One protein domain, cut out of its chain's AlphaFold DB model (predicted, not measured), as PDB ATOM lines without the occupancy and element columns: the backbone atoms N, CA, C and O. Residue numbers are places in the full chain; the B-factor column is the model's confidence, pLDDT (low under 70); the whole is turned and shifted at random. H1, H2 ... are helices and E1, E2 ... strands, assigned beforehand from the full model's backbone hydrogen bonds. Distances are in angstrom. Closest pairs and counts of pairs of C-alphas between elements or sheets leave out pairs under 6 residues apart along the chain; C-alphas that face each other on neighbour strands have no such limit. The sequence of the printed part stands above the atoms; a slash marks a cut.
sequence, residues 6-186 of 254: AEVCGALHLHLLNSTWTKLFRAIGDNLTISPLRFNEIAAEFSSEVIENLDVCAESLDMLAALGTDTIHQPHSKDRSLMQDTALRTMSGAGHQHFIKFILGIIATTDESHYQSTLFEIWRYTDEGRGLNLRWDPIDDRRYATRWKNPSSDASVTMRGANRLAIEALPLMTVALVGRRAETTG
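What this domain is: This is residues 6 to 186 of the 254 residues of an uncharacterized protein of Chromatiales bacterium (ex Bugula neritina AB1) (UniProt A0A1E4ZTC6). Two groups of helices are joined where H2 packs on H5: one holds the helical hairpin of H3 and H4 with two small strand hairpins, E1 with E2 and E3 with E4, at one end of it, and the other holds H5, H7 and H6, packed crosswise one after the next, with H1 crossing H6 far from the strands. A long loop between H6 and H7, residues 121 to 159, folds back on itself, and its residues 145 to 150 stick out. The 181 printed residues include seven named helices and four named strands, in the order H1 H2 H3 H4 E1 E2 H5 H6 H7 E3 E4, and the class is mostly helix. Each sheet has two antiparallel strands. The whole is compact, with a radius of gyration of the C-alphas of 17.5 A, and spans 46 by 44 by 26 A.

Where its parts are: H1, residues 6 to 17, begins at C-alpha 6 (30.814, -74.734, 0.300) and is 16.4 A long. H2 is residues 21 to 28. H3, residues 36 to 52, is the longest helix by residues; it measures 24.4 A and ends at C-alpha 52 (19.528, -56.126, 30.379). H4, residues 58 to 67, is 14.8 A long, and E1, residues 68 to 73, follows it with no residue between. E2 is residues 83 to 85. H5, residues 99 to 109, is 15.5 A long; H6 is residues 112 to 120 and H7 residues 160 to 168. E3 is residues 175 to 178, and E4, residues 181 to 184, ends at C-alpha 184 (38.100, -43.169, 12.179).

How they stand to each other: H2 is the hub, touching three helices. It touches H4, closest at the C-alphas of Trp 21 and Ser 60, 6.1 A, at a steep tilt of 51 degrees, the same way. H2 and H3, a helical hairpin, only just touch, with 3 pairs of C-alphas within 8 A, the closest those of Ala 27 and Ile 42 at 6.9 A. H3 touches H4 with residues 43 to 50 alone, closest at the C-alphas of Val 50 and Ala 58, 6.1 A; this helical hairpin has a shallow tilt of 14 degrees, opposite ways. E1 and E2 form an antiparallel hairpin, with N 69 and O 84 within hydrogen-bond range at 2.9 A. The closest C-alphas of H3 and E1 are those of Pro 36 and Asp 70, 4.3 A apart. E3 and E4 form another antiparallel hairpin, with N 178 and O 181 at 2.8 A, within hydrogen-bond range. The closest C-alphas of E1 and E3, those of Gly 68 and Val 175, are 5.5 A apart. H2 also touches H5, closest at the C-alphas of Phe 25 and Ile 100, 6.3 A, at a shallow tilt of 33 degrees, only just short of steep. H5 touches H7 at a steep tilt of 60 degrees, closest at the C-alphas of Ile 106 and Arg 164, 6.3 A. H7 touches H6 about perpendicular, at 87 degrees, closest at the C-alphas of His 114 and Gly 161, 4.6 A. H6 touches H1 at a steep tilt of 62 degrees, closest at the C-alphas of Cys 9 and Glu 112, 5.5 A. H1 and H3 are apart. In H1 to H7 every O i to N i+4 pair is within hydrogen-bond range.

The domain as a whole: The two C-alphas farthest apart, those of Glu 52 and Trp 148, are 58.1 A apart. The printed part, residues 6 to 186, has no cut. The links E2 to H5 and H6 to H7 are long, of 13 and 39 residues; in the second, residues 127 to 128 pair antiparallel with residues 157 to 158. The mean pLDDT of the printed part is 86.9, and 21 residues are under 70, among them residues 54 to 57 and 144 to 153.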
ATOM      1  N   ALA A   6      32.258 -74.905   0.189       92.44
ATOM      2  CA  ALA A   6      30.814 -74.734   0.300       92.44
ATOM      3  C   ALA A   6      30.338 -74.768   1.762       92.44
ATOM      4  O   ALA A   6      29.578 -73.898   2.171       92.44
ATOM      5  N   GLU A   7      30.835 -75.706   2.578       94.50
ATOM      6  CA  GLU A   7      30.511 -75.751   4.013       94.50
ATOM      7  C   GLU A   7      30.996 -74.497   4.751       94.50
ATOM      8  O   GLU A   7      30.295 -73.992   5.629       94.50
ATOM      9  N   VAL A   8      32.173 -73.970   4.393       95.06
ATOM     10  CA  VAL A   8      32.689 -72.717   4.965       95.06
ATOM     11  C   VAL A   8      31.793 -71.536   4.585       95.06
ATOM     12  O   VAL A   8      31.402 -70.771   5.464       95.06
ATOM     13  N   CYS A   9      31.424 -71.399   3.308       96.81
ATOM     14  CA  CYS A   9      30.540 -70.329   2.841       96.81
ATOM     15  C   CYS A   9      29.136 -70.409   3.453       96.81
ATOM     16  O   CYS A   9      28.611 -69.375   3.864       96.81
ATOM     17  N   GLY A  10      28.558 -71.607   3.569       96.38
ATOM     18  CA  GLY A  10      27.254 -71.814   4.202       96.38
ATOM     19  C   GLY A  10      27.269 -71.479   5.692       96.38
ATOM     20  O   GLY A  10      26.426 -70.721   6.173       96.38
ATOM     21  N   ALA A  11      28.280 -71.955   6.426       95.50
ATOM     22  CA  ALA A  11      28.440 -71.625   7.841       95.50
ATOM     23  C   ALA A  11      28.640 -70.116   8.060       95.50
ATOM     24  O   ALA A  11      28.030 -69.534   8.958       95.50
ATOM     25  N   LEU A  12      29.454 -69.474   7.218       95.06
ATOM     26  CA  LEU A  12      29.664 -68.030   7.246       95.06
ATOM     27  C   LEU A  12      28.369 -67.268   6.942       95.06
ATOM     28  O   LEU A  12      28.041 -66.324   7.653       95.06
ATOM     29  N   HIS A  13      27.604 -67.682   5.930       95.56
ATOM     30  CA  HIS A  13      26.331 -67.044   5.599       95.56
ATOM     31  C   HIS A  13      25.352 -67.091   6.774       95.56
ATOM     32  O   HIS A  13      24.828 -66.048   7.165       95.56
ATOM     33  N   LEU A  14      25.176 -68.265   7.388       94.38
ATOM     34  CA  LEU A  14      24.319 -68.434   8.563       94.38
ATOM     35  C   LEU A  14      24.795 -67.593   9.750       94.38
ATOM     36  O   LEU A  14      23.978 -66.956  10.411       94.38
ATOM     37  N   HIS A  15      26.105 -67.549  10.002       92.12
ATOM     38  CA  HIS A  15      26.674 -66.708  11.052       92.12
ATOM     39  C   HIS A  15      26.347 -65.224  10.821       92.12
ATOM     40  O   HIS A  15      25.848 -64.553  11.719       92.12
ATOM     41  N   LEU A  16      26.532 -64.731   9.593       91.69
ATOM     42  CA  LEU A  16      26.314 -63.326   9.249       91.69
ATOM     43  C   LEU A  16      24.834 -62.922   9.154       91.69
ATOM     44  O   LEU A  16      24.524 -61.733   9.289       91.69
ATOM     45  N   LEU A  17      23.916 -63.865   8.928       88.31
ATOM     46  CA  LEU A  17      22.470 -63.619   9.014       88.31
ATOM     47  C   LEU A  17      22.004 -63.364  10.450       88.31
ATOM     48  O   LEU A  17      21.041 -62.628  10.651       88.31
ATOM     49  N   ASN A  18      22.706 -63.925  11.435       83.56
ATOM     50  CA  ASN A  18      22.400 -63.736  12.853       83.56
ATOM     51  C   ASN A  18      22.957 -62.424  13.425       83.56
ATOM     52  O   ASN A  18      22.802 -62.164  14.616       83.56
ATOM     53  N   SER A  19      23.592 -61.591  12.595       78.06
ATOM     54  CA  SER A  19      24.120 -60.303  13.035       78.06
ATOM     55  C   SER A  19      23.012 -59.355  13.515       78.06
ATOM     56  O   SER A  19      21.965 -59.179  12.883       78.06
ATOM     57  N   THR A  20      23.258 -58.689  14.642       76.12
ATOM     58  CA  THR A  20      22.291 -57.794  15.304       76.12
ATOM     59  C   THR A  20      22.209 -56.407  14.649       76.12
ATOM     60  O   THR A  20      21.304 -55.617  14.944       76.12
ATOM     61  N   TRP A  21      23.076 -56.131  13.666       85.00
ATOM     62  CA  TRP A  21      23.210 -54.839  12.984       85.00
ATOM     63  C   TRP A  21      21.927 -54.338  12.335       85.00
ATOM     64  O   TRP A  21      21.678 -53.136  12.276       85.00
ATOM     65  N   THR A  22      21.093 -55.247  11.830       87.25
ATOM     66  CA  THR A  22      19.889 -54.874  11.077       87.25
ATOM     67  C   THR A  22      18.930 -54.037  11.925       87.25
ATOM     68  O   THR A  22      18.310 -53.109  11.402       87.25
ATOM     69  N   LYS A  23      18.826 -54.321  13.230       90.06
ATOM     70  CA  LYS A  23      18.010 -53.522  14.153       90.06
ATOM     71  C   LYS A  23      18.584 -52.111  14.297       90.06
ATOM     72  O   LYS A  23      17.853 -51.138  14.111       90.06
ATOM     73  N   LEU A  24      19.894 -52.008  14.527       92.31
ATOM     74  CA  LEU A  24      20.617 -50.739  14.641       92.31
ATOM     75  C   LEU A  24      20.466 -49.873  13.385       92.31
ATOM     76  O   LEU A  24      20.069 -48.713  13.458       92.31
ATOM     77  N   PHE A  25      20.715 -50.447  12.210       94.00
ATOM     78  CA  PHE A  25      20.604 -49.727  10.942       94.00
ATOM     79  C   PHE A  25      19.182 -49.229  10.674       94.00
ATOM     80  O   PHE A  25      19.007 -48.120  10.171       94.00
ATOM     81  N   ARG A  26      18.152 -49.996  11.056       92.94
ATOM     82  CA  ARG A  26      16.756 -49.541  10.964       92.94
ATOM     83  C   ARG A  26      16.455 -48.385  11.919       92.94
ATOM     84  O   ARG A  26      15.728 -47.481  11.520       92.94
ATOM     85  N   ALA A  27      17.023 -48.387  13.126       93.44
ATOM     86  CA  ALA A  27      16.863 -47.293  14.089       93.44
ATOM     87  C   ALA A  27      17.507 -45.976  13.607       93.44
ATOM     88  O   ALA A  27      16.980 -44.892  13.882       93.44
ATOM     89  N   ILE A  28      18.614 -46.077  12.858       93.75
ATOM     90  CA  ILE A  28      19.315 -44.945  12.228       93.75
ATOM     91  C   ILE A  28      18.550 -44.407  11.008       93.75
ATOM     92  O   ILE A  28      18.454 -43.192  10.827       93.75
ATOM     93  N   GLY A  29      18.003 -45.291  10.167       93.06
ATOM     94  CA  GLY A  29      17.295 -44.933   8.935       93.06
ATOM     95  C   GLY A  29      18.181 -45.011   7.687       93.06
ATOM     96  O   GLY A  29      19.061 -45.855   7.587       93.06
ATOM     97  N   ASP A  30      17.947 -44.149   6.693       92.19
ATOM     98  CA  ASP A  30      18.593 -44.283   5.375       92.19
ATOM     99  C   ASP A  30      20.058 -43.800   5.343       92.19
ATOM    100  O   ASP A  30      20.856 -44.259   4.515       92.19
ATOM    101  N   ASN A  31      20.442 -42.844   6.196       90.69
ATOM    102  CA  ASN A  31      21.778 -42.243   6.167       90.69
ATOM    103  C   ASN A  31      22.241 -41.746   7.545       90.69
ATOM    104  O   ASN A  31      21.441 -41.539   8.445       90.69
ATOM    105  N   LEU A  32      23.537 -41.463   7.661       90.81
ATOM    106  CA  LEU A  32      24.194 -40.904   8.848       90.81
ATOM    107  C   LEU A  32      24.058 -39.373   8.950       90.81
ATOM    108  O   LEU A  32      24.865 -38.709   9.593       90.81
ATOM    109  N   THR A  33      23.081 -38.781   8.268       88.62
ATOM    110  CA  THR A  33      22.722 -37.361   8.407       88.62
ATOM    111  C   THR A  33      21.673 -37.216   9.504       88.62
ATOM    112  O   THR A  33      20.523 -36.887   9.225       88.62
ATOM    113  N   ILE A  34      22.068 -37.524  10.738       90.56
ATOM    114  CA  ILE A  34      21.221 -37.442  11.935       90.56
ATOM    115  C   ILE A  34      21.824 -36.466  12.947       90.56
ATOM    116  O   ILE A  34      23.022 -36.159  12.904       90.56
ATOM    117  N   SER A  35      20.982 -35.934  13.832       91.50
ATOM    118  CA  SER A  35      21.426 -35.010  14.874       91.50
ATOM    119  C   SER A  35      22.177 -35.746  15.991       91.50
ATOM    120  O   SER A  35      21.897 -36.922  16.234       91.50
ATOM    121  N   PRO A  36      23.090 -35.071  16.717       92.06
ATOM    122  CA  PRO A  36      23.734 -35.618  17.910       92.06
ATOM    123  C   PRO A  36      22.732 -36.164  18.928       92.06
ATOM    124  O   PRO A  36      22.915 -37.266  19.425       92.06
ATOM    125  N   LEU A  37      21.631 -35.439  19.168       92.62
ATOM    126  CA  LEU A  37      20.573 -35.881  20.080       92.62
ATOM    127  C   LEU A  37      19.970 -37.217  19.634       92.62
ATOM    128  O   LEU A  37      19.875 -38.139  20.434       92.62
ATOM    129  N   ARG A  38      19.628 -37.353  18.347       94.06
ATOM    130  CA  ARG A  38      19.063 -38.602  17.824       94.06
ATOM    131  C   ARG A  38      20.064 -39.757  17.896       94.06
ATOM    132  O   ARG A  38      19.671 -40.884  18.177       94.06
ATOM    133  N   PHE A  39      21.343 -39.496  17.632       94.12
ATOM    134  CA  PHE A  39      22.389 -40.511  17.774       94.12
ATOM    135  C   PHE A  39      22.536 -40.966  19.230       94.12
ATOM    136  O   PHE A  39      22.631 -42.163  19.486       94.12
ATOM    137  N   ASN A  40      22.479 -40.025  20.175       93.94
ATOM    138  CA  ASN A  40      22.529 -40.304  21.605       93.94
ATOM    139  C   ASN A  40      21.320 -41.121  22.090       93.94
ATOM    140  O   ASN A  40      21.497 -42.082  22.830       93.94
ATOM    141  N   GLU A  41      20.109 -40.797  21.624       95.19
ATOM    142  CA  GLU A  41      18.895 -41.579  21.905       95.19
ATOM    143  C   GLU A  41      19.049 -43.040  21.468       95.19
ATOM    144  O   GLU A  41      18.743 -43.948  22.237       95.19
ATOM    145  N   ILE A  42      19.568 -43.269  20.255       94.38
ATOM    146  CA  ILE A  42      19.837 -44.620  19.743       94.38
ATOM    147  C   ILE A  42      20.906 -45.301  20.608       94.38
ATOM    148  O   ILE A  42      20.734 -46.448  21.006       94.38
ATOM    149  N   ALA A  43      21.993 -44.607  20.954       93.38
ATOM    150  CA  ALA A  43      23.027 -45.166  21.822       93.38
ATOM    151  C   ALA A  43      22.470 -45.581  23.195       93.38
ATOM    152  O   ALA A  43      22.806 -46.658  23.689       93.38
ATOM    153  N   ALA A  44      21.602 -44.765  23.797       93.31
ATOM    154  CA  ALA A  44      20.977 -45.039  25.088       93.31
ATOM    155  C   ALA A  44      19.996 -46.222  25.036       93.31
ATOM    156  O   ALA A  44      19.997 -47.053  25.948       93.31
ATOM    157  N   GLU A  45      19.205 -46.329  23.963       91.94
ATOM    158  CA  GLU A  45      18.310 -47.467  23.706       91.94
ATOM    159  C   GLU A  45      19.111 -48.775  23.676       91.94
ATOM    160  O   GLU A  45      18.877 -49.670  24.486       91.94
ATOM    161  N   PHE A  46      20.135 -48.845  22.821       90.75
ATOM    162  CA  PHE A  46      20.951 -50.051  22.677       90.75
ATOM    163  C   PHE A  46      21.790 -50.339  23.927       90.75
ATOM    164  O   PHE A  46      21.943 -51.498  24.295       90.75
ATOM    165  N   SER A  47      22.284 -49.315  24.629       89.75
ATOM    166  CA  SER A  47      23.007 -49.509  25.897       89.75
ATOM    167  C   SER A  47      22.122 -50.132  26.975       89.75
ATOM    168  O   SER A  47      22.578 -51.005  27.709       89.75
ATOM    169  N   SER A  48      20.855 -49.720  27.055       88.44
ATOM    170  CA  SER A  48      19.899 -50.293  28.010       88.44
ATOM    171  C   SER A  48      19.650 -51.773  27.711       88.44
ATOM    172  O   SER A  48      19.693 -52.598  28.619       88.44
ATOM    173  N   GLU A  49      19.517 -52.138  26.433       85.31
ATOM    174  CA  GLU A  49      19.358 -53.538  26.019       85.31
ATOM    175  C   GLU A  49      20.578 -54.411  26.345       85.31
ATOM    176  O   GLU A  49      20.407 -55.571  26.721       85.31
ATOM    177  N   VAL A  50      21.796 -53.862  26.235       83.50
ATOM    178  CA  VAL A  50      23.046 -54.544  26.632       83.50
ATOM    179  C   VAL A  50      23.073 -54.800  28.130       83.50
ATOM    180  O   VAL A  50      23.437 -55.890  28.559       83.50
ATOM    181  N   ILE A  51      22.700 -53.801  28.932       83.19
ATOM    182  CA  ILE A  51      22.677 -53.924  30.393       83.19
ATOM    183  C   ILE A  51      21.680 -55.010  30.817       83.19
ATOM    184  O   ILE A  51      21.961 -55.777  31.737       83.19
ATOM    185  N   GLU A  52      20.543 -55.102  30.127       82.56
ATOM    186  CA  GLU A  52      19.528 -56.126  30.379       82.56
ATOM    187  C   GLU A  52      19.922 -57.511  29.829       82.56
ATOM    188  O   GLU A  52      19.503 -58.525  30.385       82.56
ATOM    189  N   ASN A  53      20.755 -57.572  28.780       73.31
ATOM    190  CA  ASN A  53      21.186 -58.800  28.104       73.31
ATOM    191  C   ASN A  53      22.701 -58.784  27.822       73.31
ATOM    192  O   ASN A  53      23.135 -58.561  26.686       73.31
ATOM    193  N   LEU A  54      23.495 -59.060  28.866       60.38
ATOM    194  CA  LEU A  54      24.966 -58.950  28.901       60.38
ATOM    195  C   LEU A  54      25.716 -59.594  27.714       60.38
ATOM    196  O   LEU A  54      26.764 -59.082  27.331       60.38
ATOM    197  N   ASP A  55      25.189 -60.665  27.112       57.50
ATOM    198  CA  ASP A  55      25.887 -61.433  26.068       57.50
ATOM    199  C   ASP A  55      25.548 -61.037  24.613       57.50
ATOM    200  O   ASP A  55      26.245 -61.473  23.700       57.50
ATOM    201  N   VAL A  56      24.496 -60.245  24.342       55.75
ATOM    202  CA  VAL A  56      23.912 -60.176  22.973       55.75
ATOM    203  C   VAL A  56      24.080 -58.823  22.266       55.75
ATOM    204  O   VAL A  56      23.980 -58.761  21.041       55.75
ATOM    205  N   CYS A  57      24.362 -57.726  22.979       58.81
ATOM    206  CA  CYS A  57      24.280 -56.383  22.375       58.81
ATOM    207  C   CYS A  57      25.567 -55.538  22.375       58.81
ATOM    208  O   CYS A  57      25.540 -54.445  21.809       58.81
ATOM    209  N   ALA A  58      26.683 -55.997  22.959       73.56
ATOM    210  CA  ALA A  58      27.925 -55.208  22.969       73.56
ATOM    211  C   ALA A  58      28.421 -54.900  21.544       73.56
ATOM    212  O   ALA A  58      28.789 -53.768  21.241       73.56
ATOM    213  N   GLU A  59      28.293 -55.877  20.645       84.00
ATOM    214  CA  GLU A  59      28.621 -55.740  19.228       84.00
ATOM    215  C   GLU A  59      27.914 -54.528  18.595       84.00
ATOM    216  O   GLU A  59      28.576 -53.692  17.977       84.00
ATOM    217  N   SER A  60      26.594 -54.362  18.802       87.75
ATOM    218  CA  SER A  60      25.799 -53.222  18.291       87.75
ATOM    219  C   SER A  60      26.371 -51.866  18.695       87.75
ATOM    220  O   SER A  60      26.318 -50.921  17.904       87.75
ATOM    221  N   LEU A  61      26.925 -51.757  19.904       90.31
ATOM    222  CA  LEU A  61      27.565 -50.526  20.365       90.31
ATOM    223  C   LEU A  61      28.903 -50.285  19.659       90.31
ATOM    224  O   LEU A  61      29.166 -49.148  19.270       90.31
ATOM    225  N   ASP A  62      29.697 -51.328  19.411       91.75
ATOM    226  CA  ASP A  62      30.935 -51.213  18.630       91.75
ATOM    227  C   ASP A  62      30.641 -50.773  17.187       91.75
ATOM    228  O   ASP A  62      31.296 -49.875  16.649       91.75
ATOM    229  N   MET A  63      29.595 -51.333  16.569       93.75
ATOM    230  CA  MET A  63      29.117 -50.877  15.260       93.75
ATOM    231  C   MET A  63      28.652 -49.424  15.309       93.75
ATOM    232  O   MET A  63      29.015 -48.642  14.434       93.75
ATOM    233  N   LEU A  64      27.869 -49.028  16.315       94.50
ATOM    234  CA  LEU A  64      27.419 -47.643  16.446       94.50
ATOM    235  C   LEU A  64      28.613 -46.683  16.565       94.50
ATOM    236  O   LEU A  64      28.660 -45.674  15.858       94.50
ATOM    237  N   ALA A  65      29.613 -47.042  17.373       94.94
ATOM    238  CA  ALA A  65      30.849 -46.283  17.532       94.94
ATOM    239  C   ALA A  65      31.681 -46.223  16.237       94.94
ATOM    240  O   ALA A  65      32.397 -45.253  16.000       94.94
ATOM    241  N   ALA A  66      31.570 -47.214  15.351       96.12
ATOM    242  CA  ALA A  66      32.185 -47.180  14.026       96.12
ATOM    243  C   ALA A  66      31.467 -46.275  13.013       96.12
ATOM    244  O   ALA A  66      32.051 -45.925  11.984       96.12
ATOM    245  N   LEU A  67      30.216 -45.881  13.273       95.88
ATOM    246  CA  LEU A  67      29.430 -45.032  12.373       95.88
ATOM    247  C   LEU A  67      29.611 -43.536  12.645       95.88
ATOM    248  O   LEU A  67      29.447 -42.734  11.718       95.88
ATOM    249  N   GLY A  68      29.968 -43.140  13.868       95.06
ATOM    250  CA  GLY A  68      30.145 -41.732  14.206       95.06
ATOM    251  C   GLY A  68      30.251 -41.431  15.697       95.06
ATOM    252  O   GLY A  68      30.375 -42.321  16.531       95.06
ATOM    253  N   THR A  69      30.196 -40.138  16.012       93.56
ATOM    254  CA  THR A  69      30.148 -39.604  17.376       93.56
ATOM    255  C   THR A  69      29.257 -38.363  17.436       93.56
ATOM    256  O   THR A  69      29.261 -37.521  16.534       93.56
ATOM    257  N   ASP A  70      28.506 -38.238  18.526       90.81
ATOM    258  CA  ASP A  70      27.675 -37.086  18.881       90.81
ATOM    259  C   ASP A  70      28.456 -35.979  19.613       90.81
ATOM    260  O   ASP A  70      27.944 -34.873  19.780       90.81
ATOM    261  N   THR A  71      29.701 -36.239  20.027       86.62
ATOM    262  CA  THR A  71      30.460 -35.319  20.892       86.62
ATOM    263  C   THR A  71      30.964 -34.077  20.154       86.62
ATOM    264  O   THR A  71      31.210 -33.033  20.761       86.62
ATOM    265  N   ILE A  72      31.125 -34.168  18.833       84.06
ATOM    266  CA  ILE A  72      31.507 -33.044  17.979       84.06
ATOM    267  C   ILE A  72      30.657 -33.011  16.709       84.06
ATOM    268  O   ILE A  72      30.246 -34.036  16.169       84.06
ATOM    269  N   HIS A  73      30.414 -31.801  16.217       80.50
ATOM    270  CA  HIS A  73      29.644 -31.571  14.997       80.50
ATOM    271  C   HIS A  73      30.501 -31.719  13.738       80.50
ATOM    272  O   HIS A  73      31.710 -31.475  13.772       80.50
ATOM    273  N   GLN A  74      29.858 -32.021  12.602       70.81
ATOM    274  CA  GLN A  74      30.568 -32.152  11.325       70.81
ATOM    275  C   GLN A  74      31.402 -30.903  10.989       70.81
ATOM    276  O   GLN A  74      30.862 -29.788  10.956       70.81
ATOM    277  N   PRO A  75      32.691 -31.045  10.630       62.56
ATOM    278  CA  PRO A  75      33.550 -29.927  10.316       62.56
ATOM    279  C   PRO A  75      33.194 -29.488   8.894       62.56
ATOM    280  O   PRO A  75      33.039 -30.313   7.995       62.56
ATOM    281  N   HIS A  76      33.062 -28.183   8.666       64.12
ATOM    282  CA  HIS A  76      32.744 -27.617   7.345       64.12
ATOM    283  C   HIS A  76      31.378 -28.019   6.748       64.12
ATOM    284  O   HIS A  76      31.098 -27.672   5.599       64.12
ATOM    285  N   SER A  77      30.499 -28.685   7.508       66.06
ATOM    286  CA  SER A  77      29.092 -28.810   7.122       66.06
ATOM    287  C   SER A  77      28.408 -27.447   7.237       66.06
ATOM    288  O   SER A  77      28.621 -26.711   8.204       66.06
ATOM    289  N   LYS A  78      27.561 -27.110   6.255       63.53
ATOM    290  CA  LYS A  78      26.637 -25.967   6.376       63.53
ATOM    291  C   LYS A  78      25.651 -26.179   7.522       63.53
ATOM    292  O   LYS A  78      25.188 -25.217   8.120       63.53
ATOM    293  N   ASP A  79      25.370 -27.442   7.810       71.56
ATOM    294  CA  ASP A  79      24.502 -27.870   8.880       71.56
ATOM    295  C   ASP A  79      25.342 -28.381  10.055       71.56
ATOM    296  O   ASP A  79      25.800 -29.528  10.075       71.56
ATOM    297  N   ARG A  80      25.579 -27.491  11.022       69.69
ATOM    298  CA  ARG A  80      26.255 -27.829  12.280       69.69
ATOM    299  C   ARG A  80      25.356 -28.616  13.234       69.69
ATOM    300  O   ARG A  80      25.823 -28.978  14.301       69.69
ATOM    301  N   SER A  81      24.101 -28.894  12.881       80.12
ATOM    302  CA  SER A  81      23.210 -29.713  13.709       80.12
ATOM    303  C   SER A  81      23.430 -31.216  13.531       80.12
ATOM    304  O   SER A  81      22.779 -31.999  14.214       80.12
ATOM    305  N   LEU A  82      24.355 -31.628  12.654       87.81
ATOM    306  CA  LEU A  82      24.651 -33.032  12.371       87.81
ATOM    307  C   LEU A  82      25.824 -33.557  13.202       87.81
ATOM    308  O   LEU A  82      26.825 -32.859  13.402       87.81
ATOM    309  N   MET A  83      25.708 -34.817  13.622       91.12
ATOM    310  CA  MET A  83      26.793 -35.561  14.264       91.12
ATOM    311  C   MET A  83      27.978 -35.752  13.313       91.12
ATOM    312  O   MET A  83      27.802 -35.781  12.087       91.12
ATOM    313  N   GLN A  84      29.174 -35.955  13.855       90.75
ATOM    314  CA  GLN A  84      30.301 -36.393  13.045       90.75
ATOM    315  C   GLN A  84      30.141 -37.866  12.636       90.75
ATOM    316  O   GLN A  84      30.146 -38.749  13.484       90.75
ATOM    317  N   ASP A  85      30.093 -38.134  11.328       93.12
ATOM    318  CA  ASP A  85      30.151 -39.496  10.781       93.12
ATOM    319  C   ASP A  85      31.573 -40.032  10.590       93.12
ATOM    320  O   ASP A  85      32.556 -39.291  10.485       93.12
ATOM    321  N   THR A  86      31.634 -41.353  10.460       95.00
ATOM    322  CA  THR A  86      32.805 -42.113  10.041       95.00
ATOM    323  C   THR A  86      33.374 -41.661   8.701       95.00
ATOM    324  O   THR A  86      32.663 -41.374   7.733       95.00
ATOM    325  N   ALA A  87      34.702 -41.680   8.594       94.44
ATOM    326  CA  ALA A  87      35.401 -41.366   7.363       94.44
ATOM    327  C   ALA A  87      35.069 -42.345   6.217       94.44
ATOM    328  O   ALA A  87      35.243 -41.982   5.047       94.44
ATOM    329  N   LEU A  88      34.536 -43.526   6.549       95.44
ATOM    330  CA  LEU A  88      34.080 -44.559   5.619       95.44
ATOM    331  C   LEU A  88      32.719 -44.254   4.973       95.44
ATOM    332  O   LEU A  88      32.344 -44.928   4.011       95.44
ATOM    333  N   ARG A  89      31.991 -43.215   5.420       93.88
ATOM    334  CA  ARG A  89      30.757 -42.766   4.761       93.88
ATOM    335  C   ARG A  89      31.090 -42.112   3.423       93.88
ATOM    336  O   ARG A  89      31.554 -40.965   3.366       93.88
ATOM    337  N   THR A  90      30.784 -42.809   2.335       92.25
ATOM    338  CA  THR A  90      31.090 -42.368   0.964       92.25
ATOM    339  C   THR A  90      29.957 -41.616   0.264       92.25
ATOM    340  O   THR A  90      30.184 -40.953  -0.751       92.25
ATOM    341  N   MET A  91      28.741 -41.679   0.813       89.38
ATOM    342  CA  MET A  91      27.526 -41.146   0.191       89.38
ATOM    343  C   MET A  91      26.530 -40.607   1.228       89.38
ATOM    344  O   MET A  91      26.339 -41.190   2.291       89.38
ATOM    345  N   SER A  92      25.872 -39.487   0.915       79.56
ATOM    346  CA  SER A  92      25.010 -38.741   1.850       79.56
ATOM    347  C   SER A  92      23.567 -38.544   1.343       79.56
ATOM    348  O   SER A  92      22.911 -37.575   1.708       79.56
ATOM    349  N   GLY A  93      23.071 -39.411   0.451       75.44
ATOM    350  CA  GLY A  93      21.720 -39.342  -0.135       75.44
ATOM    351  C   GLY A  93      21.662 -38.671  -1.511       75.44
ATOM    352  O   GLY A  93      20.677 -38.805  -2.237       75.44
ATOM    353  N   ALA A  94      22.734 -37.989  -1.926       67.56
ATOM    354  CA  ALA A  94      22.829 -37.418  -3.263       67.56
ATOM    355  C   ALA A  94      22.663 -38.503  -4.344       67.56
ATOM    356  O   ALA A  94      23.296 -39.555  -4.288       67.56
ATOM    357  N   GLY A  95      21.801 -38.252  -5.336       61.38
ATOM    358  CA  GLY A  95      21.535 -39.218  -6.411       61.38
ATOM    359  C   GLY A  95      20.826 -40.499  -5.948       61.38
ATOM    360  O   GLY A  95      20.983 -41.534  -6.599       61.38
ATOM    361  N   HIS A  96      20.079 -40.434  -4.837       70.44
ATOM    362  CA  HIS A  96      19.442 -41.576  -4.166       70.44
ATOM    363  C   HIS A  96      20.444 -42.620  -3.639       70.44
ATOM    364  O   HIS A  96      20.109 -43.799  -3.525       70.44
ATOM    365  N   GLN A  97      21.680 -42.202  -3.332       76.06
ATOM    366  CA  GLN A  97      22.714 -43.065  -2.755       76.06
ATOM    367  C   GLN A  97      22.799 -42.870  -1.245       76.06
ATOM    368  O   GLN A  97      23.370 -41.894  -0.754       76.06
ATOM    369  N   HIS A  98      22.183 -43.793  -0.518       88.94
ATOM    370  CA  HIS A  98      21.967 -43.721   0.920       88.94
ATOM    371  C   HIS A  98      22.815 -44.794   1.603       88.94
ATOM    372  O   HIS A  98      22.609 -45.977   1.352       88.94
ATOM    373  N   PHE A  99      23.781 -44.379   2.427       93.50
ATOM    374  CA  PHE A  99      24.821 -45.268   2.954       93.50
ATOM    375  C   PHE A  99      24.235 -46.446   3.746       93.50
ATOM    376  O   PHE A  99      24.498 -47.595   3.411       93.50
ATOM    377  N   ILE A 100      23.361 -46.173   4.720       95.19
ATOM    378  CA  ILE A 100      22.762 -47.218   5.564       95.19
ATOM    379  C   ILE A 100      21.745 -48.049   4.781       95.19
ATOM    380  O   ILE A 100      21.715 -49.273   4.897       95.19
ATOM    381  N   LYS A 101      20.965 -47.415   3.901       94.12
ATOM    382  CA  LYS A 101      20.053 -48.138   3.007       94.12
ATOM    383  C   LYS A 101      20.787 -49.133   2.102       94.12
ATOM    384  O   LYS A 101      20.281 -50.227   1.873       94.12
ATOM    385  N   PHE A 102      21.958 -48.766   1.581       94.81
ATOM    386  CA  PHE A 102      22.768 -49.653   0.743       94.81
ATOM    387  C   PHE A 102      23.381 -50.781   1.569       94.81
ATOM    388  O   PHE A 102      23.342 -51.920   1.119       94.81
ATOM    389  N   ILE A 103      23.836 -50.507   2.798       95.31
ATOM    390  CA  ILE A 103      24.247 -51.552   3.750       95.31
ATOM    391  C   ILE A 103      23.115 -52.572   3.953       95.31
ATOM    392  O   ILE A 103      23.328 -53.765   3.750       95.31
ATOM    393  N   LEU A 104      21.896 -52.116   4.265       94.31
ATOM    394  CA  LEU A 104      20.730 -52.992   4.432       94.31
ATOM    395  C   LEU A 104      20.401 -53.782   3.156       94.31
ATOM    396  O   LEU A 104      20.080 -54.966   3.234       94.31
ATOM    397  N   GLY A 105      20.504 -53.151   1.983       94.12
ATOM    398  CA  GLY A 105      20.310 -53.815   0.694       94.12
ATOM    399  C   GLY A 105      21.347 -54.906   0.428       94.12
ATOM    400  O   GLY A 105      20.986 -55.998  -0.005       94.12
ATOM    401  N   ILE A 106      22.621 -54.645   0.731       95.19
ATOM    402  CA  ILE A 106      23.711 -55.623   0.608       95.19
ATOM    403  C   ILE A 106      23.466 -56.797   1.556       95.19
ATOM    404  O   ILE A 106      23.509 -57.941   1.112       95.19
ATOM    405  N   ILE A 107      23.139 -56.539   2.826       94.50
ATOM    406  CA  ILE A 107      22.816 -57.589   3.807       94.50
ATOM    407  C   ILE A 107      21.667 -58.470   3.300       94.50
ATOM    408  O   ILE A 107      21.785 -59.690   3.315       94.50
ATOM    409  N   ALA A 108      20.591 -57.862   2.797       93.50
ATOM    410  CA  ALA A 108      19.396 -58.582   2.361       93.50
ATOM    411  C   ALA A 108      19.573 -59.393   1.064       93.50
ATOM    412  O   ALA A 108      18.765 -60.276   0.791       93.50
ATOM    413  N   THR A 109      20.575 -59.075   0.239       94.25
ATOM    414  CA  THR A 109      20.745 -59.656  -1.110       94.25
ATOM    415  C   THR A 109      22.045 -60.438  -1.285       94.25
ATOM    416  O   THR A 109      22.348 -60.885  -2.394       94.25
ATOM    417  N   THR A 110      22.836 -60.588  -0.221       95.62
ATOM    418  CA  THR A 110      24.034 -61.431  -0.234       95.62
ATOM    419  C   THR A 110      23.666 -62.856   0.159       95.62
ATOM    420  O   THR A 110      23.025 -63.074   1.182       95.62
ATOM    421  N   ASP A 111      24.132 -63.817  -0.627       95.12
ATOM    422  CA  ASP A 111      23.984 -65.256  -0.402       95.12
ATOM    423  C   ASP A 111      25.356 -65.960  -0.414       95.12
ATOM    424  O   ASP A 111      26.399 -65.328  -0.610       95.12
ATOM    425  N   GLU A 112      25.356 -67.277  -0.214       96.38
ATOM    426  CA  GLU A 112      26.559 -68.116  -0.165       96.38
ATOM    427  C   GLU A 112      27.435 -68.025  -1.421       96.38
ATOM    428  O   GLU A 112      28.666 -68.043  -1.319       96.38
ATOM    429  N   SER A 113      26.824 -67.879  -2.601       95.50
ATOM    430  CA  SER A 113      27.555 -67.828  -3.872       95.50
ATOM    431  C   SER A 113      28.441 -66.586  -3.971       95.50
ATOM    432  O   SER A 113      29.545 -66.646  -4.515       95.50
ATOM    433  N   HIS A 114      28.016 -65.481  -3.356       96.62
ATOM    434  CA  HIS A 114      28.800 -64.253  -3.294       96.62
ATOM    435  C   HIS A 114      30.032 -64.396  -2.388       96.62
ATOM    436  O   HIS A 114      31.065 -63.777  -2.650       96.62
ATOM    437  N   TYR A 115      29.958 -65.204  -1.322       97.06
ATOM    438  CA  TYR A 115      31.132 -65.503  -0.494       97.06
ATOM    439  C   TYR A 115      32.088 -66.443  -1.214       97.06
ATOM    440  O   TYR A 115      33.295 -66.219  -1.171       97.06
ATOM    441  N   GLN A 116      31.555 -67.447  -1.914       95.88
ATOM    442  CA  GLN A 116      32.353 -68.371  -2.714       95.88
ATOM    443  C   GLN A 116      33.181 -67.609  -3.758       95.88
ATOM    444  O   GLN A 116      34.403 -67.771  -3.809       95.88
ATOM    445  N   SER A 117      32.540 -66.720  -4.525       95.56
ATOM    446  CA  SER A 117      33.215 -65.919  -5.551       95.56
ATOM    447  C   SER A 117      34.224 -64.924  -4.967       95.56
ATOM    448  O   SER A 117      35.269 -64.673  -5.562       95.56
ATOM    449  N   THR A 118      33.946 -64.373  -3.781       96.38
ATOM    450  CA  THR A 118      34.821 -63.391  -3.124       96.38
ATOM    451  C   THR A 118      36.049 -64.034  -2.474       96.38
ATOM    452  O   THR A 118      37.143 -63.480  -2.575       96.38
ATOM    453  N   LEU A 119      35.880 -65.163  -1.779       95.94
ATOM    454  CA  LEU A 119      36.931 -65.774  -0.957       95.94
ATOM    455  C   LEU A 119      37.787 -66.785  -1.724       95.94
ATOM    456  O   LEU A 119      38.951 -66.978  -1.381       95.94
ATOM    457  N   PHE A 120      37.222 -67.451  -2.736       96.12
ATOM    458  CA  PHE A 120      37.852 -68.627  -3.346       96.12
ATOM    459  C   PHE A 120      38.026 -68.553  -4.862       96.12
ATOM    460  O   PHE A 120      38.583 -69.486  -5.451       96.12
ATOM    461  N   GLU A 121      37.578 -67.472  -5.499       95.56
ATOM    462  CA  GLU A 121      37.665 -67.283  -6.943       95.56
ATOM    463  C   GLU A 121      38.359 -65.966  -7.302       95.56
ATOM    464  O   GLU A 121      38.554 -65.071  -6.480       95.56
ATOM    465  N   ILE A 122      38.753 -65.847  -8.569       96.19
ATOM    466  CA  ILE A 122      39.252 -64.586  -9.116       96.19
ATOM    467  C   ILE A 122      38.071 -63.621  -9.220       96.19
ATOM    468  O   ILE A 122      37.050 -63.968  -9.813       96.19
ATOM    469  N   TRP A 123      38.222 -62.404  -8.701       94.69
ATOM    470  CA  TRP A 123      37.170 -61.391  -8.733       94.69
ATOM    471  C   TRP A 123      36.839 -60.990 -10.174       94.69
ATOM    472  O   TRP A 123      37.691 -60.490 -10.910       94.69
ATOM    473  N   ARG A 124      35.585 -61.220 -10.580       92.06
ATOM    474  CA  ARG A 124      35.095 -60.950 -11.945       92.06
ATOM    475  C   ARG A 124      34.169 -59.745 -12.046       92.06
ATOM    476  O   ARG A 124      33.862 -59.345 -13.164       92.06
ATOM    477  N   TYR A 125      33.745 -59.171 -10.917       91.81
ATOM    478  CA  TYR A 125      32.827 -58.028 -10.873       91.81
ATOM    479  C   TYR A 125      31.567 -58.261 -11.716       91.81
ATOM    480  O   TYR A 125      31.276 -57.513 -12.646       91.81
ATOM    481  N   THR A 126      30.841 -59.335 -11.414       90.00
ATOM    482  CA  THR A 126      29.618 -59.732 -12.133       90.00
ATOM    483  C   THR A 126      28.341 -59.422 -11.362       90.00
ATOM    484  O   THR A 126      27.256 -59.553 -11.918       90.00
ATOM    485  N   ASP A 127      28.449 -59.009 -10.097       91.56
ATOM    486  CA  ASP A 127      27.279 -58.825  -9.243       91.56
ATOM    487  C   ASP A 127      26.586 -57.515  -9.603       91.56
ATOM    488  O   ASP A 127      27.012 -56.425  -9.205       91.56
ATOM    489  N   GLU A 128      25.510 -57.623 -10.374       88.62
ATOM    490  CA  GLU A 128      24.711 -56.480 -10.786       88.62
ATOM    491  C   GLU A 128      23.779 -56.002  -9.668       88.62
ATOM    492  O   GLU A 128      23.274 -56.774  -8.850       88.62
ATOM    493  N   GLY A 129      23.513 -54.699  -9.646       80.06
ATOM    494  CA  GLY A 129      22.462 -54.122  -8.819       80.06
ATOM    495  C   GLY A 129      22.737 -52.673  -8.463       80.06
ATOM    496  O   GLY A 129      23.808 -52.305  -7.973       80.06
ATOM    497  N   ARG A 130      21.748 -51.811  -8.706       76.69
ATOM    498  CA  ARG A 130      21.853 -50.405  -8.321       76.69
ATOM    499  C   ARG A 130      21.824 -50.300  -6.799       76.69
ATOM    500  O   ARG A 130      20.862 -50.719  -6.169       76.69
ATOM    501  N   GLY A 131      22.847 -49.668  -6.232       73.69
ATOM    502  CA  GLY A 131      22.911 -49.411  -4.795       73.69
ATOM    503  C   GLY A 131      23.338 -50.601  -3.941       73.69
ATOM    504  O   GLY A 131      22.998 -50.653  -2.766       73.69
ATOM    505  N   LEU A 132      24.083 -51.538  -4.531       85.00
ATOM    506  CA  LEU A 132      24.683 -52.677  -3.829       85.00
ATOM    507  C   LEU A 132      26.210 -52.549  -3.682       85.00
ATOM    508  O   LEU A 132      26.895 -53.541  -3.476       85.00
ATOM    509  N   ASN A 133      26.747 -51.331  -3.796       88.00
ATOM    510  CA  ASN A 133      28.146 -51.018  -3.500       88.00
ATOM    511  C   ASN A 133      28.232 -49.838  -2.534       88.00
ATOM    512  O   ASN A 133      27.364 -48.961  -2.521       88.00
ATOM    513  N   LEU A 134      29.310 -49.808  -1.756       92.62
ATOM    514  CA  LEU A 134      29.587 -48.741  -0.798       92.62
ATOM    515  C   LEU A 134      30.662 -47.769  -1.289       92.62
ATOM    516  O   LEU A 134      31.089 -46.900  -0.532       92.62
ATOM    517  N   ARG A 135      31.080 -47.859  -2.561       92.38
ATOM    518  CA  ARG A 135      32.144 -47.030  -3.156       92.38
ATOM    519  C   ARG A 135      33.484 -47.126  -2.420       92.38
ATOM    520  O   ARG A 135      34.271 -46.175  -2.408       92.38
ATOM    521  N   TRP A 136      33.701 -48.258  -1.757       94.06
ATOM    522  CA  TRP A 136      34.959 -48.603  -1.104       94.06
ATOM    523  C   TRP A 136      35.953 -49.209  -2.095       94.06
ATOM    524  O   TRP A 136      37.153 -49.010  -1.933       94.06
ATOM    525  N   ASP A 137      35.465 -49.866  -3.151       93.31
ATOM    526  CA  ASP A 137      36.312 -50.332  -4.246       93.31
ATOM    527  C   ASP A 137      36.629 -49.163  -5.203       93.31
ATOM    528  O   ASP A 137      35.712 -48.459  -5.646       93.31
ATOM    529  N   PRO A 138      37.904 -48.938  -5.567       91.44
ATOM    530  CA  PRO A 138      38.287 -47.932  -6.556       91.44
ATOM    531  C   PRO A 138      37.545 -48.026  -7.900       91.44
ATOM    532  O   PRO A 138      37.363 -46.999  -8.560       91.44
ATOM    533  N   ILE A 139      37.085 -49.214  -8.315       88.44
ATOM    534  CA  ILE A 139      36.330 -49.404  -9.567       88.44
ATOM    535  C   ILE A 139      34.958 -48.706  -9.556       88.44
ATOM    536  O   ILE A 139      34.389 -48.413 -10.617       88.44
ATOM    537  N   ASP A 140      34.427 -48.391  -8.370       87.50
ATOM    538  CA  ASP A 140      33.157 -47.681  -8.211       87.50
ATOM    539  C   ASP A 140      33.275 -46.189  -8.593       87.50
ATOM    540  O   ASP A 140      32.258 -45.518  -8.841       87.50
ATOM    541  N   ASP A 141      34.496 -45.644  -8.710       85.38
ATOM    542  CA  ASP A 141      34.758 -44.288  -9.215       85.38
ATOM    543  C   ASP A 141      34.607 -44.197 -10.746       85.38
ATOM    544  O   ASP A 141      35.557 -44.053 -11.518       85.38
ATOM    545  N   ARG A 142      33.358 -44.271 -11.212       76.00
ATOM    546  CA  ARG A 142      32.994 -44.199 -12.634       76.00
ATOM    547  C   ARG A 142      32.826 -42.750 -13.091       76.00
ATOM    548  O   ARG A 142      31.715 -42.219 -13.138       76.00
ATOM    549  N   ARG A 143      33.932 -42.093 -13.442       73.81
ATOM    550  CA  ARG A 143      33.920 -40.695 -13.904       73.81
ATOM    551  C   ARG A 143      33.408 -40.571 -15.340       73.81
ATOM    552  O   ARG A 143      33.828 -41.305 -16.229       73.81
ATOM    553  N   TYR A 144      32.561 -39.568 -15.579       60.56
ATOM    554  CA  TYR A 144      32.119 -39.190 -16.928       60.56
ATOM    555  C   TYR A 144      33.298 -38.818 -17.834       60.56
ATOM    556  O   TYR A 144      33.344 -39.229 -18.985       60.56
ATOM    557  N   ALA A 145      34.275 -38.078 -17.298       56.88
ATOM    558  CA  ALA A 145      35.400 -37.543 -18.068       56.88
ATOM    559  C   ALA A 145      36.328 -38.618 -18.665       56.88
ATOM    560  O   ALA A 145      37.105 -38.315 -19.562       56.88
ATOM    561  N   THR A 146      36.256 -39.864 -18.190       59.22
ATOM    562  CA  THR A 146      37.057 -40.979 -18.712       59.22
ATOM    563  C   THR A 146      36.256 -41.902 -19.635       59.22
ATOM    564  O   THR A 146      36.744 -42.977 -19.976       59.22
ATOM    565  N   ARG A 147      35.021 -41.536 -20.030       55.47
ATOM    566  CA  ARG A 147      34.130 -42.397 -20.825       55.47
ATOM    567  C   ARG A 147      33.532 -41.681 -22.037       55.47
ATOM    568  O   ARG A 147      33.090 -40.544 -21.956       55.47
ATOM    569  N   TRP A 148      33.454 -42.413 -23.152       59.59
ATOM    570  CA  TRP A 148      32.791 -41.984 -24.395       59.59
ATOM    571  C   TRP A 148      31.252 -41.989 -24.296       59.59
ATOM    572  O   TRP A 148      30.579 -41.267 -25.025       59.59
ATOM    573  N   LYS A 149      30.675 -42.800 -23.397       57.91
ATOM    574  CA  LYS A 149      29.222 -42.915 -23.173       57.91
ATOM    575  C   LYS A 149      28.844 -42.492 -21.758       57.91
ATOM    576  O   LYS A 149      29.652 -42.603 -20.839       57.91
ATOM    577  N   ASN A 150      27.600 -42.046 -21.595       61.25
ATOM    578  CA  ASN A 150      27.025 -41.695 -20.301       61.25
ATOM    579  C   ASN A 150      26.911 -42.948 -19.397       61.25
ATOM    580  O   ASN A 150      26.086 -43.810 -19.690       61.25
ATOM    581  N   PRO A 151      27.673 -43.047 -18.291       61.06
ATOM    582  CA  PRO A 151      27.654 -44.217 -17.416       61.06
ATOM    583  C   PRO A 151      26.386 -44.345 -16.559       61.06
ATOM    584  O   PRO A 151      26.254 -45.340 -15.852       61.06
ATOM    585  N   SER A 152      25.455 -43.377 -16.567       64.69
ATOM    586  CA  SER A 152      24.264 -43.437 -15.701       64.69
ATOM    587  C   SER A 152      23.317 -44.592 -16.027       64.69
ATOM    588  O   SER A 152      22.502 -44.949 -15.181       64.69
ATOM    589  N   SER A 153      23.389 -45.133 -17.246       63.59
ATOM    590  CA  SER A 153      22.592 -46.277 -17.706       63.59
ATOM    591  C   SER A 153      23.323 -47.617 -17.614       63.59
ATOM    592  O   SER A 153      22.699 -48.647 -17.850       63.59
ATOM    593  N   ASP A 154      24.622 -47.625 -17.297       70.00
ATOM    594  CA  ASP A 154      25.390 -48.865 -17.186       70.00
ATOM    595  C   ASP A 154      25.021 -49.584 -15.885       70.00
ATOM    596  O   ASP A 154      24.928 -48.957 -14.822       70.00
ATOM    597  N   ALA A 155      24.878 -50.909 -15.945       71.94
ATOM    598  CA  ALA A 155      24.708 -51.710 -14.743       71.94
ATOM    599  C   ALA A 155      25.880 -51.454 -13.780       71.94
ATOM    600  O   ALA A 155      27.063 -51.486 -14.146       71.94
ATOM    601  N   SER A 156      25.555 -51.142 -12.526       79.38
ATOM    602  CA  SER A 156      26.553 -51.156 -11.463       79.38
ATOM    603  C   SER A 156      26.928 -52.607 -11.215       79.38
ATOM    604  O   SER A 156      26.043 -53.403 -10.924       79.38
ATOM    605  N   VAL A 157      28.220 -52.906 -11.315       87.75
ATOM    606  CA  VAL A 157      28.789 -54.219 -11.011       87.75
ATOM    607  C   VAL A 157      29.763 -54.071  -9.858       87.75
ATOM    608  O   VAL A 157      30.421 -53.033  -9.752       87.75
ATOM    609  N   THR A 158      29.825 -55.072  -8.991       92.50
ATOM    610  CA  THR A 158      30.655 -55.055  -7.785       92.50
ATOM    611  C   THR A 158      31.043 -56.480  -7.376       92.50
ATOM    612  O   THR A 158      30.707 -57.436  -8.074       92.50
ATOM    613  N   MET A 159      31.752 -56.604  -6.256       95.25
ATOM    614  CA  MET A 159      31.908 -57.855  -5.515       95.25
ATOM    615  C   MET A 159      31.045 -57.757  -4.253       95.25
ATOM    616  O   MET A 159      31.412 -57.102  -3.271       95.25
ATOM    617  N   ARG A 160      29.845 -58.343  -4.285       94.94
ATOM    618  CA  ARG A 160      28.845 -58.175  -3.219       94.94
ATOM    619  C   ARG A 160      29.300 -58.832  -1.921       94.94
ATOM    620  O   ARG A 160      29.180 -58.217  -0.864       94.94
ATOM    621  N   GLY A 161      29.904 -60.019  -2.010       96.44
ATOM    622  CA  GLY A 161      30.496 -60.701  -0.857       96.44
ATOM    623  C   GLY A 161      31.581 -59.855  -0.186       96.44
ATOM    624  O   GLY A 161      31.590 -59.740   1.036       96.44
ATOM    625  N   ALA A 162      32.419 -59.161  -0.964       96.50
ATOM    626  CA  ALA A 162      33.437 -58.256  -0.423       96.50
ATOM    627  C   ALA A 162      32.819 -57.072   0.336       96.50
ATOM    628  O   ALA A 162      33.249 -56.763   1.445       96.50
ATOM    629  N   ASN A 163      31.770 -56.442  -0.210       95.94
ATOM    630  CA  ASN A 163      31.053 -55.377   0.501       95.94
ATOM    631  C   ASN A 163      30.399 -55.906   1.788       95.94
ATOM    632  O   ASN A 163      30.490 -55.258   2.827       95.94
ATOM    633  N   ARG A 164      29.769 -57.088   1.739       96.12
ATOM    634  CA  ARG A 164      29.137 -57.722   2.905       96.12
ATOM    635  C   ARG A 164      30.140 -58.007   4.019       96.12
ATOM    636  O   ARG A 164      29.825 -57.719   5.168       96.12
ATOM    637  N   LEU A 165      31.317 -58.533   3.680       96.12
ATOM    638  CA  LEU A 165      32.406 -58.786   4.628       96.12
ATOM    639  C   LEU A 165      32.996 -57.485   5.181       96.12
ATOM    640  O   LEU A 165      33.271 -57.389   6.370       96.12
ATOM    641  N   ALA A 166      33.140 -56.457   4.345       95.50
ATOM    642  CA  ALA A 166      33.623 -55.156   4.794       95.50
ATOM    643  C   ALA A 166      32.638 -54.457   5.753       95.50
ATOM    644  O   ALA A 166      33.077 -53.785   6.681       95.50
ATOM    645  N   ILE A 167      31.322 -54.650   5.580       95.88
ATOM    646  CA  ILE A 167      30.307 -54.194   6.549       95.88
ATOM    647  C   ILE A 167      30.549 -54.838   7.920       95.88
ATOM    648  O   ILE A 167      30.510 -54.140   8.926       95.88
ATOM    649  N   GLU A 168      30.849 -56.136   7.962       94.12
ATOM    650  CA  GLU A 168      31.126 -56.857   9.217       94.12
ATOM    651  C   GLU A 168      32.422 -56.412   9.895       94.12
ATOM    652  O   GLU A 168      32.561 -56.539  11.105       94.12
ATOM    653  N   ALA A 169      33.360 -55.845   9.137       94.00
ATOM    654  CA  ALA A 169      34.594 -55.295   9.683       94.00
ATOM    655  C   ALA A 169      34.429 -53.874  10.252       94.00
ATOM    656  O   ALA A 169      35.349 -53.383  10.907       94.00
ATOM    657  N   LEU A 170      33.292 -53.199  10.022       95.38
ATOM    658  CA  LEU A 170      33.072 -51.826  10.493       95.38
ATOM    659  C   LEU A 170      33.300 -51.639  11.998       95.38
ATOM    660  O   LEU A 170      33.961 -50.659  12.318       95.38
ATOM    661  N   PRO A 171      32.864 -52.526  12.914       94.25
ATOM    662  CA  PRO A 171      33.111 -52.368  14.352       94.25
ATOM    663  C   PRO A 171      34.594 -52.194  14.722       94.25
ATOM    664  O   PRO A 171      34.918 -51.531  15.703       94.25
ATOM    665  N   LEU A 172      35.513 -52.714  13.900       94.44
ATOM    666  CA  LEU A 172      36.963 -52.550  14.077       94.44
ATOM    667  C   LEU A 172      37.466 -51.149  13.680       94.44
ATOM    668  O   LEU A 172      38.626 -50.809  13.907       94.44
ATOM    669  N   MET A 173      36.606 -50.340  13.061       95.38
ATOM    670  CA  MET A 173      36.888 -49.019  12.503       95.38
ATOM    671  C   MET A 173      36.259 -47.911  13.359       95.38
ATOM    672  O   MET A 173      35.618 -46.994  12.840       95.38
ATOM    673  N   THR A 174      36.425 -47.996  14.680       95.31
ATOM    674  CA  THR A 174      35.827 -47.074  15.654       95.31
ATOM    675  C   THR A 174      36.148 -45.613  15.335       95.31
ATOM    676  O   THR A 174      37.281 -45.276  14.969       95.31
ATOM    677  N   VAL A 175      35.150 -44.742  15.492       95.81
ATOM    678  CA  VAL A 175      35.298 -43.288  15.457       95.81
ATOM    679  C   VAL A 175      35.576 -42.799  16.872       95.81
ATOM    680  O   VAL A 175      34.729 -42.902  17.754       95.81
ATOM    681  N   ALA A 176      36.763 -42.243  17.090       92.56
ATOM    682  CA  ALA A 176      37.201 -41.767  18.396       92.56
ATOM    683  C   ALA A 176      37.628 -40.299  18.342       92.56
ATOM    684  O   ALA A 176      37.997 -39.769  17.292       92.56
ATOM    685  N   LEU A 177      37.597 -39.628  19.494       91.44
ATOM    686  CA  LEU A 177      38.105 -38.267  19.624       91.44
ATOM    687  C   LEU A 177      39.630 -38.273  19.735       91.44
ATOM    688  O   LEU A 177      40.201 -38.850  20.656       91.44
ATOM    689  N   VAL A 178      40.279 -37.550  18.828       87.50
ATOM    690  CA  VAL A 178      41.718 -37.289  18.823       87.50
ATOM    691  C   VAL A 178      41.918 -35.777  18.933       87.50
ATOM    692  O   VAL A 178      41.764 -35.004  17.980       87.50
ATOM    693  N   GLY A 179      42.200 -35.317  20.154       85.69
ATOM    694  CA  GLY A 179      42.311 -33.895  20.477       85.69
ATOM    695  C   GLY A 179      40.981 -33.151  20.307       85.69
ATOM    696  O   GLY A 179      40.105 -33.230  21.158       85.69
ATOM    697  N   ARG A 180      40.846 -32.379  19.221       84.12
ATOM    698  CA  ARG A 180      39.647 -31.568  18.904       84.12
ATOM    699  C   ARG A 180      38.888 -32.058  17.670       84.12
ATOM    700  O   ARG A 180      38.066 -31.326  17.120       84.12
ATOM    701  N   ARG A 181      39.223 -33.245  17.177       85.69
ATOM    702  CA  ARG A 181      38.631 -33.848  15.983       85.69
ATOM    703  C   ARG A 181      38.238 -35.279  16.292       85.69
ATOM    704  O   ARG A 181      38.732 -35.863  17.247       85.69
ATOM    705  N   ALA A 182      37.357 -35.819  15.473       90.62
ATOM    706  CA  ALA A 182      37.046 -37.231  15.472       90.62
ATOM    707  C   ALA A 182      37.781 -37.864  14.300       90.62
ATOM    708  O   ALA A 182      37.786 -37.316  13.190       90.62
ATOM    709  N   GLU A 183      38.394 -39.002  14.565       92.56
ATOM    710  CA  GLU A 183      39.125 -39.786  13.586       92.56
ATOM    711  C   GLU A 183      38.566 -41.203  13.575       92.56
ATOM    712  O   GLU A 183      38.194 -41.758  14.606       92.56
ATOM    713  N   THR A 184      38.463 -41.767  12.377       95.56
ATOM    714  CA  THR A 184      38.100 -43.169  12.179       95.56
ATOM    715  C   THR A 184      39.375 -43.992  12.205       95.56
ATOM    716  O   THR A 184      40.345 -43.622  11.543       95.56
ATOM    717  N   THR A 185      39.375 -45.106  12.931       95.75
ATOM    718  CA  THR A 185      40.521 -46.023  12.987       95.75
ATOM    719  C   THR A 185      41.032 -46.373  11.582       95.75
ATOM    720  O   THR A 185      40.263 -46.534  10.631       95.75
ATOM    721  N   GLY A 186      42.357 -46.406  11.433       93.69
ATOM    722  CA  GLY A 186      43.041 -46.588  10.152       93.69
ATOM    723  C   GLY A 186      43.146 -45.324   9.289       93.69
ATOM    724  O   GLY A 186      43.883 -45.336   8.305       93.69
TER     725      GLY A 186